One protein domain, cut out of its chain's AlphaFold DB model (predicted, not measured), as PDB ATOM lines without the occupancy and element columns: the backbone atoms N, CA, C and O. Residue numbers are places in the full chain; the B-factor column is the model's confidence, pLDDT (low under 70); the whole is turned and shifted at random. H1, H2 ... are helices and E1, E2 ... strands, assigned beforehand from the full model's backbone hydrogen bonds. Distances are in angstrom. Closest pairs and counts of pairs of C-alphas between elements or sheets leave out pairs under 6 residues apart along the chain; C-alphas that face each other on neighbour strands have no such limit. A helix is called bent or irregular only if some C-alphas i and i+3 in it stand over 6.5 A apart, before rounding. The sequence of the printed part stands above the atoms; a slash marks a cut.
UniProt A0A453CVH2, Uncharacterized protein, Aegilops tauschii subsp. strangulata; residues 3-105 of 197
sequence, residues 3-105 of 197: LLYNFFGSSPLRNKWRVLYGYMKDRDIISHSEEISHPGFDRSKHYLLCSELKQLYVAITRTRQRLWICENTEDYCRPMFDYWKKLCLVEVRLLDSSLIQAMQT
ATOM      1  N   LEU A   3     114.783 179.869 119.243       91.75
ATOM      2  CA  LEU A   3     115.502 179.921 120.515       91.75
ATOM      3  C   LEU A   3     115.135 178.685 121.338       91.75
ATOM      4  O   LEU A   3     113.974 178.500 121.696       91.75
ATOM      5  N   LEU A   4     116.131 177.859 121.639       94.69
ATOM      6  CA  LEU A   4     116.047 176.826 122.659       94.69
ATOM      7  C   LEU A   4     116.540 177.412 123.976       94.69
ATOM      8  O   LEU A   4     117.707 177.779 124.097       94.69
ATOM      9  N   TYR A   5     115.640 177.509 124.948       93.44
ATOM     10  CA  TYR A   5     115.953 178.003 126.282       93.44
ATOM     11  C   TYR A   5     115.814 176.876 127.305       93.44
ATOM     12  O   TYR A   5     114.746 176.272 127.405       93.44
ATOM     13  N   ASN A   6     116.885 176.606 128.056       93.94
ATOM     14  CA  ASN A   6     116.971 175.543 129.063       93.94
ATOM     15  C   ASN A   6     116.510 174.169 128.548       93.94
ATOM     16  O   ASN A   6     115.856 173.423 129.276       93.94
ATOM     17  N   PHE A   7     116.825 173.832 127.297       95.31
ATOM     18  CA  PHE A   7     116.471 172.549 126.693       95.31
ATOM     19  C   PHE A   7     117.126 171.385 127.453       95.31
ATOM     20  O   PHE A   7     116.442 170.457 127.885       95.31
ATOM     21  N   PHE A   8     118.436 171.460 127.693       94.88
ATOM     22  CA  PHE A   8     119.174 170.443 128.448       94.88
ATOM     23  C   PHE A   8     118.938 170.570 129.954       94.88
ATOM     24  O   PHE A   8     118.789 169.558 130.639       94.88
ATOM     25  N   GLY A   9     118.845 171.803 130.461       93.12
ATOM     26  CA  GLY A   9     118.523 172.111 131.853       93.12
ATOM     27  C   GLY A   9     117.184 171.524 132.315       93.12
ATOM     28  O   GLY A   9     117.084 171.011 133.430       93.12
ATOM     29  N   SER A  10     116.176 171.557 131.437       92.94
ATOM     30  CA  SER A  10     114.816 171.054 131.700       92.94
ATOM     31  C   SER A  10     114.631 169.578 131.332       92.94
ATOM     32  O   SER A  10     113.592 168.988 131.633       92.94
ATOM     33  N   SER A  11     115.631 168.970 130.691       92.94
ATOM     34  CA  SER A  11     115.590 167.571 130.284       92.94
ATOM     35  C   SER A  11     115.527 166.633 131.499       92.94
ATOM     36  O   SER A  11     116.347 166.747 132.421       92.94
ATOM     37  N   PRO A  12     114.650 165.608 131.496       93.06
ATOM     38  CA  PRO A  12     114.611 164.603 132.559       93.06
ATOM     39  C   PRO A  12     115.878 163.732 132.612       93.06
ATOM     40  O   PRO A  12     116.089 163.011 133.590       93.06
ATOM     41  N   LEU A  13     116.733 163.780 131.583       92.12
ATOM     42  CA  LEU A  13     117.998 163.047 131.558       92.12
ATOM     43  C   LEU A  13     119.036 163.623 132.527       92.12
ATOM     44  O   LEU A  13     119.792 162.841 133.108       92.12
ATOM     45  N   ARG A  14     119.066 164.946 132.749       91.00
ATOM     46  CA  ARG A  14     120.043 165.612 133.635       91.00
ATOM     47  C   ARG A  14     121.480 165.130 133.344       91.00
ATOM     48  O   ARG A  14     121.908 165.086 132.196       91.00
ATOM     49  N   ASN A  15     122.199 164.644 134.358       90.81
ATOM     50  CA  ASN A  15     123.558 164.096 134.238       90.81
ATOM     51  C   ASN A  15     123.699 162.888 133.293       90.81
ATOM     52  O   ASN A  15     124.818 162.531 132.926       90.81
ATOM     53  N   LYS A  16     122.604 162.250 132.863       93.19
ATOM     54  CA  LYS A  16     122.659 161.137 131.902       93.19
ATOM     55  C   LYS A  16     123.074 161.582 130.498       93.19
ATOM     56  O   LYS A  16     123.510 160.741 129.720       93.19
ATOM     57  N   TRP A  17     123.031 162.882 130.189       94.88
ATOM     58  CA  TRP A  17     123.613 163.431 128.956       94.88
ATOM     59  C   TRP A  17     125.117 163.159 128.825       94.88
ATOM     60  O   TRP A  17     125.629 163.095 127.708       94.88
ATOM     61  N   ARG A  18     125.822 162.902 129.938       94.75
ATOM     62  CA  ARG A  18     127.251 162.548 129.939       94.75
ATOM     63  C   ARG A  18     127.571 161.284 129.144       94.75
ATOM     64  O   ARG A  18     128.719 161.119 128.754       94.75
ATOM     65  N   VAL A  19     126.586 160.423 128.861       95.19
ATOM     66  CA  VAL A  19     126.756 159.257 127.976       95.19
ATOM     67  C   VAL A  19     127.308 159.641 126.597       95.19
ATOM     68  O   VAL A  19     127.980 158.837 125.956       95.19
ATOM     69  N   LEU A  20     127.085 160.887 126.162       95.25
ATOM     70  CA  LEU A  20     127.623 161.406 124.909       95.25
ATOM     71  C   LEU A  20     129.155 161.448 124.886       95.25
ATOM     72  O   LEU A  20     129.732 161.248 123.825       95.25
ATOM     73  N   TYR A  21     129.824 161.636 126.027       95.25
ATOM     74  CA  TYR A  21     131.288 161.581 126.067       95.25
ATOM     75  C   TYR A  21     131.819 160.190 125.701       95.25
ATOM     76  O   TYR A  21     132.848 160.098 125.039       95.25
ATOM     77  N   GLY A  22     131.084 159.121 126.036       93.69
ATOM     78  CA  GLY A  22     131.401 157.772 125.560       93.69
ATOM     79  C   GLY A  22     131.326 157.684 124.035       93.69
ATOM     80  O   GLY A  22     132.283 157.270 123.397       93.69
ATOM     81  N   TYR A  23     130.244 158.201 123.440       93.94
ATOM     82  CA  TYR A  23     130.119 158.295 121.981       93.94
ATOM     83  C   TYR A  23     131.232 159.142 121.340       93.94
ATOM     84  O   TYR A  23     131.752 158.783 120.288       93.94
ATOM     85  N   MET A  24     131.611 160.263 121.960       94.81
ATOM     86  CA  MET A  24     132.690 161.132 121.479       94.81
ATOM     87  C   MET A  24     134.040 160.425 121.489       94.81
ATOM     88  O   MET A  24     134.806 160.587 120.543       94.81
ATOM     89  N   LYS A  25     134.313 159.638 122.532       92.81
ATOM     90  CA  LYS A  25     135.516 158.816 122.634       92.81
ATOM     91  C   LYS A  25     135.528 157.720 121.567       92.81
ATOM     92  O   LYS A  25     136.501 157.612 120.835       92.81
ATOM     93  N   ASP A  26     134.424 156.989 121.412       92.25
ATOM     94  CA  ASP A  26     134.285 155.909 120.419       92.25
ATOM     95  C   ASP A  26     134.395 156.400 118.962       92.25
ATOM     96  O   ASP A  26     134.618 155.613 118.043       92.25
ATOM     97  N   ARG A  27     134.184 157.702 118.731       93.75
ATOM     98  CA  ARG A  27     134.272 158.363 117.421       93.75
ATOM     99  C   ARG A  27     135.554 159.174 117.223       93.75
ATOM    100  O   ARG A  27     135.620 159.915 116.247       93.75
ATOM    101  N   ASP A  28     136.513 159.089 118.146       92.19
ATOM    102  CA  ASP A  28     137.765 159.861 118.122       92.19
ATOM    103  C   ASP A  28     137.561 161.392 118.045       92.19
ATOM    104  O   ASP A  28     138.395 162.128 117.520       92.19
ATOM    105  N   ILE A  29     136.442 161.900 118.577       93.50
ATOM    106  CA  ILE A  29     136.129 163.345 118.617       93.50
ATOM    107  C   ILE A  29     136.881 164.038 119.760       93.50
ATOM    108  O   ILE A  29     137.236 165.214 119.667       93.50
ATOM    109  N   ILE A  30     137.103 163.313 120.856       89.25
ATOM    110  CA  ILE A  30     137.917 163.750 121.994       89.25
ATOM    111  C   ILE A  30     139.127 162.842 122.136       89.25
ATOM    112  O   ILE A  30     139.071 161.663 121.784       89.25
ATOM    113  N   SER A  31     140.231 163.392 122.639       80.75
ATOM    114  CA  SER A  31     141.445 162.601 122.796       80.75
ATOM    115  C   SER A  31     141.262 161.550 123.888       80.75
ATOM    116  O   SER A  31     140.600 161.765 124.900       80.75
ATOM    117  N   HIS A  32     141.930 160.413 123.722       70.88
ATOM    118  CA  HIS A  32     141.951 159.355 124.731       70.88
ATOM    119  C   HIS A  32     142.597 159.794 126.059       70.88
ATOM    120  O   HIS A  32     142.402 159.134 127.075       70.88
ATOM    121  N   SER A  33     143.350 160.901 126.046       66.00
ATOM    122  CA  SER A  33     143.957 161.530 127.221       66.00
ATOM    123  C   SER A  33     143.008 162.468 127.980       66.00
ATOM    124  O   SER A  33     143.330 162.876 129.091       66.00
ATOM    125  N   GLU A  34     141.869 162.854 127.395       74.25
ATOM    126  CA  GLU A  34     140.827 163.611 128.092       74.25
ATOM    127  C   GLU A  34     140.038 162.639 128.991       74.25
ATOM    128  O   GLU A  34     139.066 162.015 128.567       74.25
ATOM    129  N   GLU A  35     140.470 162.478 130.249       72.81
ATOM    130  CA  GLU A  35     139.781 161.655 131.256       72.81
ATOM    131  C   GLU A  35     138.473 162.315 131.728       72.81
ATOM    132  O   GLU A  35     138.344 162.833 132.838       72.81
ATOM    133  N   ILE A  36     137.459 162.303 130.865       86.31
ATOM    134  CA  ILE A  36     136.126 162.801 131.197       86.31
ATOM    135  C   ILE A  36     135.292 161.638 131.734       86.31
ATOM    136  O   ILE A  36     134.912 160.739 130.994       86.31
ATOM    137  N   SER A  37     134.955 161.660 133.028       88.06
ATOM    138  CA  SER A  37     134.104 160.623 133.637       88.06
ATOM    139  C   SER A  37     132.728 160.548 132.963       88.06
ATOM    140  O   SER A  37     131.992 161.539 132.929       88.06
ATOM    141  N   HIS A  38     132.335 159.385 132.448       90.19
ATOM    142  CA  HIS A  38     131.045 159.201 131.788       90.19
ATOM    143  C   HIS A  38     130.445 157.822 132.084       90.19
ATOM    144  O   HIS A  38     131.179 156.851 132.273       90.19
ATOM    145  N   PRO A  39     129.107 157.693 132.120       91.12
ATOM    146  CA  PRO A  39     128.480 156.383 132.163       91.12
ATOM    147  C   PRO A  39     128.623 155.683 130.805       91.12
ATOM    148  O   PRO A  39     128.694 156.331 129.758       91.12
ATOM    149  N   GLY A  40     128.615 154.350 130.813       91.88
ATOM    150  CA  GLY A  40     128.339 153.573 129.605       91.88
ATOM    151  C   GLY A  40     126.873 153.713 129.188       91.88
ATOM    152  O   GLY A  40     125.999 153.982 130.022       91.88
ATOM    153  N   PHE A  41     126.588 153.520 127.899       95.19
ATOM    154  CA  PHE A  41     125.208 153.497 127.427       95.19
ATOM    155  C   PHE A  41     124.456 152.294 128.006       95.19
ATOM    156  O   PHE A  41     124.917 151.158 127.974       95.19
ATOM    157  N   ASP A  42     123.261 152.564 128.514       95.62
ATOM    158  CA  ASP A  42     122.357 151.575 129.095       95.62
ATOM    159  C   ASP A  42     120.933 151.910 128.661       95.62
ATOM    160  O   ASP A  42     120.439 153.011 128.926       95.62
ATOM    161  N   ARG A  43     120.264 150.964 128.000       94.81
ATOM    162  CA  ARG A  43     118.941 151.183 127.404       94.81
ATOM    163  C   ARG A  43     117.877 151.559 128.437       94.81
ATOM    164  O   ARG A  43     117.025 152.389 128.138       94.81
ATOM    165  N   SER A  44     117.923 150.968 129.630       94.50
ATOM    166  CA  SER A  44     116.952 151.230 130.699       94.50
ATOM    167  C   SER A  44     117.182 152.595 131.347       94.50
ATOM    168  O   SER A  44     116.234 153.322 131.630       94.50
ATOM    169  N   LYS A  45     118.445 153.000 131.518       93.50
ATOM    170  CA  LYS A  45     118.802 154.284 132.135       93.50
ATOM    171  C   LYS A  45     118.632 155.453 131.167       93.50
ATOM    172  O   LYS A  45     118.265 156.537 131.624       93.50
ATOM    173  N   HIS A  46     118.847 155.227 129.869       96.06
ATOM    174  CA  HIS A  46     118.859 156.242 128.807       96.06
ATOM    175  C   HIS A  46     117.668 156.133 127.842       96.06
ATOM    176  O   HIS A  46     117.739 156.622 126.717       96.06
ATOM    177  N   TYR A  47     116.559 155.515 128.258       95.25
ATOM    178  CA  TYR A  47     115.394 155.289 127.393       95.25
ATOM    179  C   TYR A  47     114.812 156.575 126.765       95.25
ATOM    180  O   TYR A  47     114.274 156.521 125.662       95.25
ATOM    181  N   LEU A  48     114.975 157.736 127.418       96.38
ATOM    182  CA  LEU A  48     114.535 159.049 126.915       96.38
ATOM    183  C   LEU A  48     115.521 159.724 125.949       96.38
ATOM    184  O   LEU A  48     115.163 160.701 125.300       96.38
ATOM    185  N   LEU A  49     116.749 159.218 125.801       95.94
ATOM    186  CA  LEU A  49     117.766 159.850 124.949       95.94
ATOM    187  C   LEU A  49     117.285 160.013 123.504       95.94
ATOM    188  O   LEU A  49     117.475 161.059 122.892       95.94
ATOM    189  N   CYS A  50     116.597 159.000 122.975       95.94
ATOM    190  CA  CYS A  50     116.065 159.037 121.617       95.94
ATOM    191  C   CYS A  50     114.992 160.123 121.436       95.94
ATOM    192  O   CYS A  50     115.005 160.822 120.425       95.94
ATOM    193  N   SER A  51     114.070 160.291 122.391       97.00
ATOM    194  CA  SER A  51     113.042 161.335 122.294       97.00
ATOM    195  C   SER A  51     113.647 162.730 122.412       97.00
ATOM    196  O   SER A  51     113.300 163.597 121.616       97.00
ATOM    197  N   GLU A  52     114.596 162.931 123.324       96.75
ATOM    198  CA  GLU A  52     115.268 164.221 123.501       96.75
ATOM    199  C   GLU A  52     116.068 164.614 122.249       96.75
ATOM    200  O   GLU A  52     115.912 165.714 121.722       96.75
ATOM    201  N   LEU A  53     116.854 163.687 121.688       96.50
ATOM    202  CA  LEU A  53     117.588 163.926 120.441       96.50
ATOM    203  C   LEU A  53     116.652 164.207 119.259       96.50
ATOM    204  O   LEU A  53     116.974 165.032 118.406       96.50
ATOM    205  N   LYS A  54     115.476 163.569 119.212       97.44
ATOM    206  CA  LYS A  54     114.455 163.872 118.198       97.44
ATOM    207  C   LYS A  54     113.887 165.281 118.357       97.44
ATOM    208  O   LYS A  54     113.717 165.958 117.347       97.44
ATOM    209  N   GLN A  55     113.618 165.740 119.580       96.31
ATOM    210  CA  GLN A  55     113.154 167.115 119.809       96.31
ATOM    211  C   GLN A  55     114.206 168.136 119.367       96.31
ATOM    212  O   GLN A  55     113.893 169.084 118.646       96.31
ATOM    213  N   LEU A  56     115.471 167.887 119.705       96.19
ATOM    214  CA  LEU A  56     116.595 168.705 119.258       96.19
ATOM    215  C   LEU A  56     116.728 168.713 117.724       96.19
ATOM    216  O   LEU A  56     116.872 169.775 117.121       96.19
ATOM    217  N   TYR A  57     116.599 167.552 117.077       96.81
ATOM    218  CA  TYR A  57     116.575 167.432 115.615       96.81
ATOM    219  C   TYR A  57     115.446 168.257 114.980       96.81
ATOM    220  O   TYR A  57     115.663 168.946 113.980       96.81
ATOM    221  N   VAL A  58     114.240 168.227 115.557       96.81
ATOM    222  CA  VAL A  58     113.114 169.045 115.083       96.81
ATOM    223  C   VAL A  58     113.442 170.530 115.215       96.81
ATOM    224  O   VAL A  58     113.260 171.267 114.250       96.81
ATOM    225  N   ALA A  59     113.972 170.976 116.355       95.94
ATOM    226  CA  ALA A  59     114.349 172.375 116.548       95.94
ATOM    227  C   ALA A  59     115.385 172.844 115.512       95.94
ATOM    228  O   ALA A  59     115.201 173.888 114.882       95.94
ATOM    229  N   ILE A  60     116.418 172.033 115.264       95.25
ATOM    230  CA  ILE A  60     117.444 172.313 114.252       95.25
ATOM    231  C   ILE A  60     116.811 172.403 112.858       95.25
ATOM    232  O   ILE A  60     116.948 173.415 112.180       95.25
ATOM    233  N   THR A  61     116.050 171.391 112.438       95.69
ATOM    234  CA  THR A  61     115.503 171.325 111.069       95.69
ATOM    235  C   THR A  61     114.334 172.276 110.805       95.69
ATOM    236  O   THR A  61     114.035 172.581 109.651       95.69
ATOM    237  N   ARG A  62     113.643 172.762 111.843       92.69
ATOM    238  CA  ARG A  62     112.617 173.815 111.722       92.69
ATOM    239  C   ARG A  62     113.217 175.216 111.663       92.69
ATOM    240  O   ARG A  62     112.528 176.150 111.245       92.69
ATOM    241  N   THR A  63     114.473 175.375 112.066       93.56
ATOM    242  CA  THR A  63     115.149 176.666 112.032       93.56
ATOM    243  C   THR A  63     115.404 177.090 110.590       93.56
ATOM    244  O   THR A  63     116.107 176.418 109.847       93.56
ATOM    245  N   ARG A  64     114.843 178.236 110.191       87.81
ATOM    246  CA  ARG A  64     115.019 178.794 108.836       87.81
ATOM    247  C   ARG A  64     116.191 179.763 108.691       87.81
ATOM    248  O   ARG A  64     116.597 180.033 107.572       87.81
ATOM    249  N   GLN A  65     116.652 180.345 109.797       87.38
ATOM    250  CA  GLN A  65     117.693 181.377 109.795       87.38
ATOM    251  C   GLN A  65     118.754 181.067 110.851       87.38
ATOM    252  O   GLN A  65     119.753 180.443 110.521       87.38
ATOM    253  N   ARG A  66     118.530 181.438 112.118       90.44
ATOM    254  CA  ARG A  66     119.487 181.208 113.211       90.44
ATOM    255  C   ARG A  66     118.861 180.369 114.318       90.44
ATOM    256  O   ARG A  66     117.693 180.575 114.670       90.44
ATOM    257  N   LEU A  67     119.637 179.418 114.836       93.25
ATOM    258  CA  LEU A  67     119.299 178.624 116.012       93.25
ATOM    259  C   LEU A  67     120.110 179.159 117.186       93.25
ATOM    260  O   LEU A  67     121.335 179.085 117.184       93.25
ATOM    261  N   TRP A  68     119.410 179.670 118.187       92.06
ATOM    262  CA  TRP A  68     119.987 180.133 119.437       92.06
ATOM    263  C   TRP A  68     119.764 179.070 120.506       92.06
ATOM    264  O   TRP A  68     118.651 178.561 120.639       92.06
ATOM    265  N   ILE A  69     120.799 178.741 121.274       93.31
ATOM    266  CA  ILE A  69     120.698 177.817 122.405       93.31
ATOM    267  C   ILE A  69     121.226 178.541 123.637       93.31
ATOM    268  O   ILE A  69     122.377 178.963 123.662       93.31
ATOM    269  N   CYS A  70     120.366 178.705 124.636       91.88
ATOM    270  CA  CYS A  70     120.672 179.390 125.883       91.88
ATOM    271  C   CYS A  70     120.332 178.467 127.058       91.88
ATOM    272  O   CYS A  70     119.205 177.984 127.166       91.88
ATOM    273  N   GLU A  71     121.310 178.202 127.918       91.94
ATOM    274  CA  GLU A  71     121.199 177.291 129.059       91.94
ATOM    275  C   GLU A  71     121.675 178.002 130.324       91.94
ATOM    276  O   GLU A  71     122.758 178.578 130.340       91.94
ATOM    277  N   ASN A  72     120.888 177.916 131.393       87.44
ATOM    278  CA  ASN A  72     121.241 178.459 132.705       87.44
ATOM    279  C   ASN A  72     122.025 177.449 133.554       87.44
ATOM    280  O   ASN A  72     122.693 177.833 134.509       87.44
ATOM    281  N   THR A  73     121.920 176.155 133.234       79.62
ATOM    282  CA  THR A  73     122.549 175.069 133.994       79.62
ATOM    283  C   THR A  73     123.680 174.462 133.179       79.62
ATOM    284  O   THR A  73     123.440 173.641 132.293       79.62
ATOM    285  N   GLU A  74     124.919 174.826 133.504       74.31
ATOM    286  CA  GLU A  74     126.084 174.366 132.742       74.31
ATOM    287  C   GLU A  74     126.266 172.840 132.775       74.31
ATOM    288  O   GLU A  74     126.662 172.235 131.782       74.31
ATOM    289  N   ASP A  75     125.957 172.182 133.893       81.81
ATOM    290  CA  ASP A  75     126.343 170.781 134.085       81.81
ATOM    291  C   ASP A  75     125.646 169.801 133.132       81.81
ATOM    292  O   ASP A  75     126.239 168.792 132.741       81.81
ATOM    293  N   TYR A  76     124.403 170.086 132.727       90.75
ATOM    294  CA  TYR A  76     123.622 169.170 131.889       90.75
ATOM    295  C   TYR A  76     123.838 169.405 130.391       90.75
ATOM    296  O   TYR A  76     123.772 168.452 129.616       90.75
ATOM    297  N   CYS A  77     124.115 170.645 129.974       92.25
ATOM    298  CA  CYS A  77     124.328 170.989 128.565       92.25
ATOM    299  C   CYS A  77     125.765 170.735 128.088       92.25
ATOM    300  O   CYS A  77     125.976 170.496 126.895       92.25
ATOM    301  N   ARG A  78     126.740 170.728 129.013       93.12
ATOM    302  CA  ARG A  78     128.177 170.543 128.738       93.12
ATOM    303  C   ARG A  78     128.498 169.429 127.736       93.12
ATOM    304  O   ARG A  78     129.176 169.746 126.764       93.12
ATOM    305  N   PRO A  79     127.979 168.187 127.863       94.50
ATOM    306  CA  PRO A  79     128.315 167.122 126.918       94.50
ATOM    307  C   PRO A  79     127.992 167.492 125.466       94.50
ATOM    308  O   PRO A  79     128.843 167.368 124.587       94.50
ATOM    309  N   MET A  80     126.789 168.012 125.211       95.12
ATOM    310  CA  MET A  80     126.362 168.411 123.866       95.12
ATOM    311  C   MET A  80     127.100 169.659 123.370       95.12
ATOM    312  O   MET A  80     127.451 169.739 122.195       95.12
ATOM    313  N   PHE A  81     127.377 170.619 124.254       94.38
ATOM    314  CA  PHE A  81     128.132 171.818 123.890       94.38
ATOM    315  C   PHE A  81     129.574 171.471 123.520       94.38
ATOM    316  O   PHE A  81     130.092 171.983 122.531       94.38
ATOM    317  N   ASP A  82     130.222 170.591 124.280       93.88
ATOM    318  CA  ASP A  82     131.568 170.107 123.980       93.88
ATOM    319  C   ASP A  82     131.595 169.347 122.659       93.88
ATOM    320  O   ASP A  82     132.455 169.628 121.827       93.88
ATOM    321  N   TYR A  83     130.614 168.471 122.421       95.50
ATOM    322  CA  TYR A  83     130.446 167.784 121.141       95.50
ATOM    323  C   TYR A  83     130.419 168.768 119.965       95.50
ATOM    324  O   TYR A  83     131.205 168.644 119.026       95.50
ATOM    325  N   TRP A  84     129.568 169.791 120.028       96.19
ATOM    326  CA  TRP A  84     129.462 170.775 118.952       96.19
ATOM    327  C   TRP A  84     130.696 171.667 118.809       96.19
ATOM    328  O   TRP A  84     131.086 171.970 117.680       96.19
ATOM    329  N   LYS A  85     131.327 172.069 119.920       94.69
ATOM    330  CA  LYS A  85     132.571 172.857 119.904       94.69
ATOM    331  C   LYS A  85     133.722 172.070 119.278       94.69
ATOM    332  O   LYS A  85     134.437 172.618 118.445       94.69
ATOM    333  N   LYS A  86     133.880 170.790 119.637       94.25
ATOM    334  CA  LYS A  86     134.924 169.902 119.090       94.25
ATOM    335  C   LYS A  86     134.752 169.664 117.592       94.25
ATOM    336  O   LYS A  86     135.742 169.583 116.878       94.25
ATOM    337  N   LEU A  87     133.509 169.619 117.112       95.44
ATOM    338  CA  LEU A  87     133.197 169.551 115.681       95.44
ATOM    339  C   LEU A  87     133.207 170.918 114.974       95.44
ATOM    340  O   LEU A  87     132.917 170.980 113.782       95.44
ATOM    341  N   CYS A  88     133.495 172.008 115.692       95.19
ATOM    342  CA  CYS A  88     133.476 173.381 115.179       95.19
ATOM    343  C   CYS A  88     132.144 173.778 114.507       95.19
ATOM    344  O   CYS A  88     132.131 174.511 113.521       95.19
ATOM    345  N   LEU A  89     131.015 173.298 115.041       94.88
ATOM    346  CA  LEU A  89     129.675 173.534 114.479       94.88
ATOM    347  C   LEU A  89     128.954 174.748 115.073       94.88
ATOM    348  O   LEU A  89     127.914 175.154 114.561       94.88
ATOM    349  N   VAL A  90     129.453 175.280 116.187       94.50
ATOM    350  CA  VAL A  90     128.786 176.334 116.955       94.50
ATOM    351  C   VAL A  90     129.735 177.476 117.262       94.50
ATOM    352  O   VAL A  90     130.930 177.285 117.481       94.50
ATOM    353  N   GLU A  91     129.158 178.665 117.339       92.62
ATOM    354  CA  GLU A  91     129.811 179.874 117.807       92.62
ATOM    355  C   GLU A  91     129.334 180.172 119.232       92.62
ATOM    356  O   GLU A  91     128.132 180.217 119.493       92.62
ATOM    357  N   VAL A  92     130.270 180.369 120.163       90.56
ATOM    358  CA  VAL A  92     129.952 180.741 121.546       90.56
ATOM    359  C   VAL A  92     130.059 182.255 121.682       90.56
ATOM    360  O   VAL A  92     131.104 182.841 121.392       90.56
ATOM    361  N   ARG A  93     128.978 182.888 122.139       87.12
ATOM    362  CA  ARG A  93     128.900 184.333 122.371       87.12
ATOM    363  C   ARG A  93     128.378 184.624 123.770       87.12
ATOM    364  O   ARG A  93     127.567 183.871 124.305       87.12
ATOM    365  N   LEU A  94     128.836 185.735 124.334       87.38
ATOM    366  CA  LEU A  94     128.215 186.330 125.513       87.38
ATOM    367  C   LEU A  94     126.929 187.044 125.090       87.38
ATOM    368  O   LEU A  94     126.842 187.566 123.979       87.38
ATOM    369  N   LEU A  95     125.942 187.083 125.983       84.44
ATOM    370  CA  LEU A  95     124.706 187.829 125.758       84.44
ATOM    371  C   LEU A  95     124.939 189.329 125.989       84.44
ATOM    372  O   LEU A  95     124.532 189.888 127.004       84.44
ATOM    373  N   ASP A  96     125.647 189.961 125.058       88.06
ATOM    374  CA  ASP A  96     125.913 191.396 125.069       88.06
ATOM    375  C   ASP A  96     124.849 192.195 124.293       88.06
ATOM    376  O   ASP A  96     123.968 191.642 123.626       88.06
ATOM    377  N   SER A  97     124.918 193.525 124.380       87.75
ATOM    378  CA  SER A  97     123.972 194.418 123.700       87.75
ATOM    379  C   SER A  97     123.958 194.233 122.179       87.75
ATOM    380  O   SER A  97     122.903 194.385 121.565       87.75
ATOM    381  N   SER A  98     125.094 193.875 121.574       87.06
ATOM    382  CA  SER A  98     125.197 193.663 120.128       87.06
ATOM    383  C   SER A  98     124.476 192.384 119.698       87.06
ATOM    384  O   SER A  98     123.718 192.390 118.725       87.06
ATOM    385  N   LEU A  99     124.621 191.307 120.475       84.69
ATOM    386  CA  LEU A  99     123.933 190.047 120.242       84.69
ATOM    387  C   LEU A  99     122.431 190.197 120.470       84.69
ATOM    388  O   LEU A  99     121.645 189.720 119.655       84.69
ATOM    389  N   ILE A 100     122.021 190.905 121.529       85.38
ATOM    390  CA  ILE A 100     120.606 191.210 121.786       85.38
ATOM    391  C   ILE A 100     120.006 191.964 120.593       85.38
ATOM    392  O   ILE A 100     118.941 191.583 120.106       85.38
ATOM    393  N   GLN A 101     120.703 192.973 120.066       84.00
ATOM    394  CA  GLN A 101     120.257 193.710 118.882       84.00
ATOM    395  C   GLN A 101     120.159 192.804 117.641       84.00
ATOM    396  O   GLN A 101     119.184 192.877 116.888       84.00
ATOM    397  N   ALA A 102     121.120 191.896 117.449       80.00
ATOM    398  CA  ALA A 102     121.077 190.910 116.372       80.00
ATOM    399  C   ALA A 102     119.899 189.925 116.534       80.00
ATOM    400  O   ALA A 102     119.235 189.580 115.555       80.00
ATOM    401  N   MET A 103     119.593 189.482 117.755       82.06
ATOM    402  CA  MET A 103     118.437 188.620 118.042       82.06
ATOM    403  C   MET A 103     117.108 189.349 117.808       82.06
ATOM    404  O   MET A 103     116.140 188.732 117.369       82.06
ATOM    405  N   GLN A 104     117.075 190.660 118.055       77.50
ATOM    406  CA  GLN A 104     115.921 191.529 117.827       77.50
ATOM    407  C   GLN A 104     115.734 191.948 116.367       77.50
ATOM    408  O   GLN A 104     114.758 192.641 116.081       77.50
ATOM    409  N   THR A 105     116.634 191.567 115.451       69.00
ATOM    410  CA  THR A 105     116.515 191.912 114.027       69.00
ATOM    411  C   THR A 105     115.284 191.221 113.434       69.00
ATOM    412  O   THR A 105     115.346 190.102 112.929       69.00
TER     413      THR A 105
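What this domain is: This is residues 3 to 105 of the 197 residues of an uncharacterized protein of Aegilops tauschii subsp. strangulata (UniProt A0A453CVH2). A tiny ribbon of two parallel strands, E1 and E2, has the last part of the long helix H2 near it, while helices H1 and H3 run side by side in the rest of the body. H4 sticks out at one end of the longest axis, and the long loop of residues 27 to 48 lies towards the other. The 103 printed residues hold two named strands and four named helices, in the order E1 H1 H2 E2 H3 H4, mostly helix. The whole is compact, with a radius of gyration of the C-alphas of 14.8 A and spans of 43 by 29 by 23 A.

How they stand to each other: E1, residues 3 to 5, and E2, residues 67 to 70, are parallel neighbours at 19 degrees; N 4 and O 68 are 2.8 A apart and N 70 and O 4 2.9 A, within hydrogen-bond range. H1, residues 14 to 26, and H2, residues 49 to 62, complete a strand-helix-strand unit, two parallel neighbour strands with helices between, whose crossover is right-handed. The closest C-alphas of H2 and E2, Ile 60 and Leu 67, are 6.8 A apart. H1 and H2 are close but not clearly touching, Trp 17 to Leu 49 at 7.9 A between C-alphas, about perpendicular at 83 degrees. H3, residues 74 to 86, touches H1, the same way at a shallow tilt of 24 degrees; their closest C-alphas, Tyr 76 and Arg 14, are 5.3 A apart. H4, residues 97 to 103, is apart from H3. In H2 and H4 every O i to N i+4 pair is within hydrogen-bond range; H3 has 7 of 9, and H1 4 of 9 beside 10 of 10 O i to N i+3 pairs.

Where its parts are: E1 begins at C-alpha 3 (115.502, 179.921, 120.515). H1 is 21.7 A long, H2 19.9 A, H3 16.9 A and E2 10.0 A. H3 is irregular, with C-alphas 76 and 79 7.1 A apart. H4 ends at C-alpha 103 (118.437, 188.620, 118.042).

The domain as a whole: The C-alphas of Ser 44 and Ser 98, 44.5 A apart, are the two farthest apart. Residues 96 to 102, of which 97 to 102 belong to H4, stand free. The link from H1 to H2 is long; the printed part has no cut, and residues 33 and 105 are under pLDDT 70.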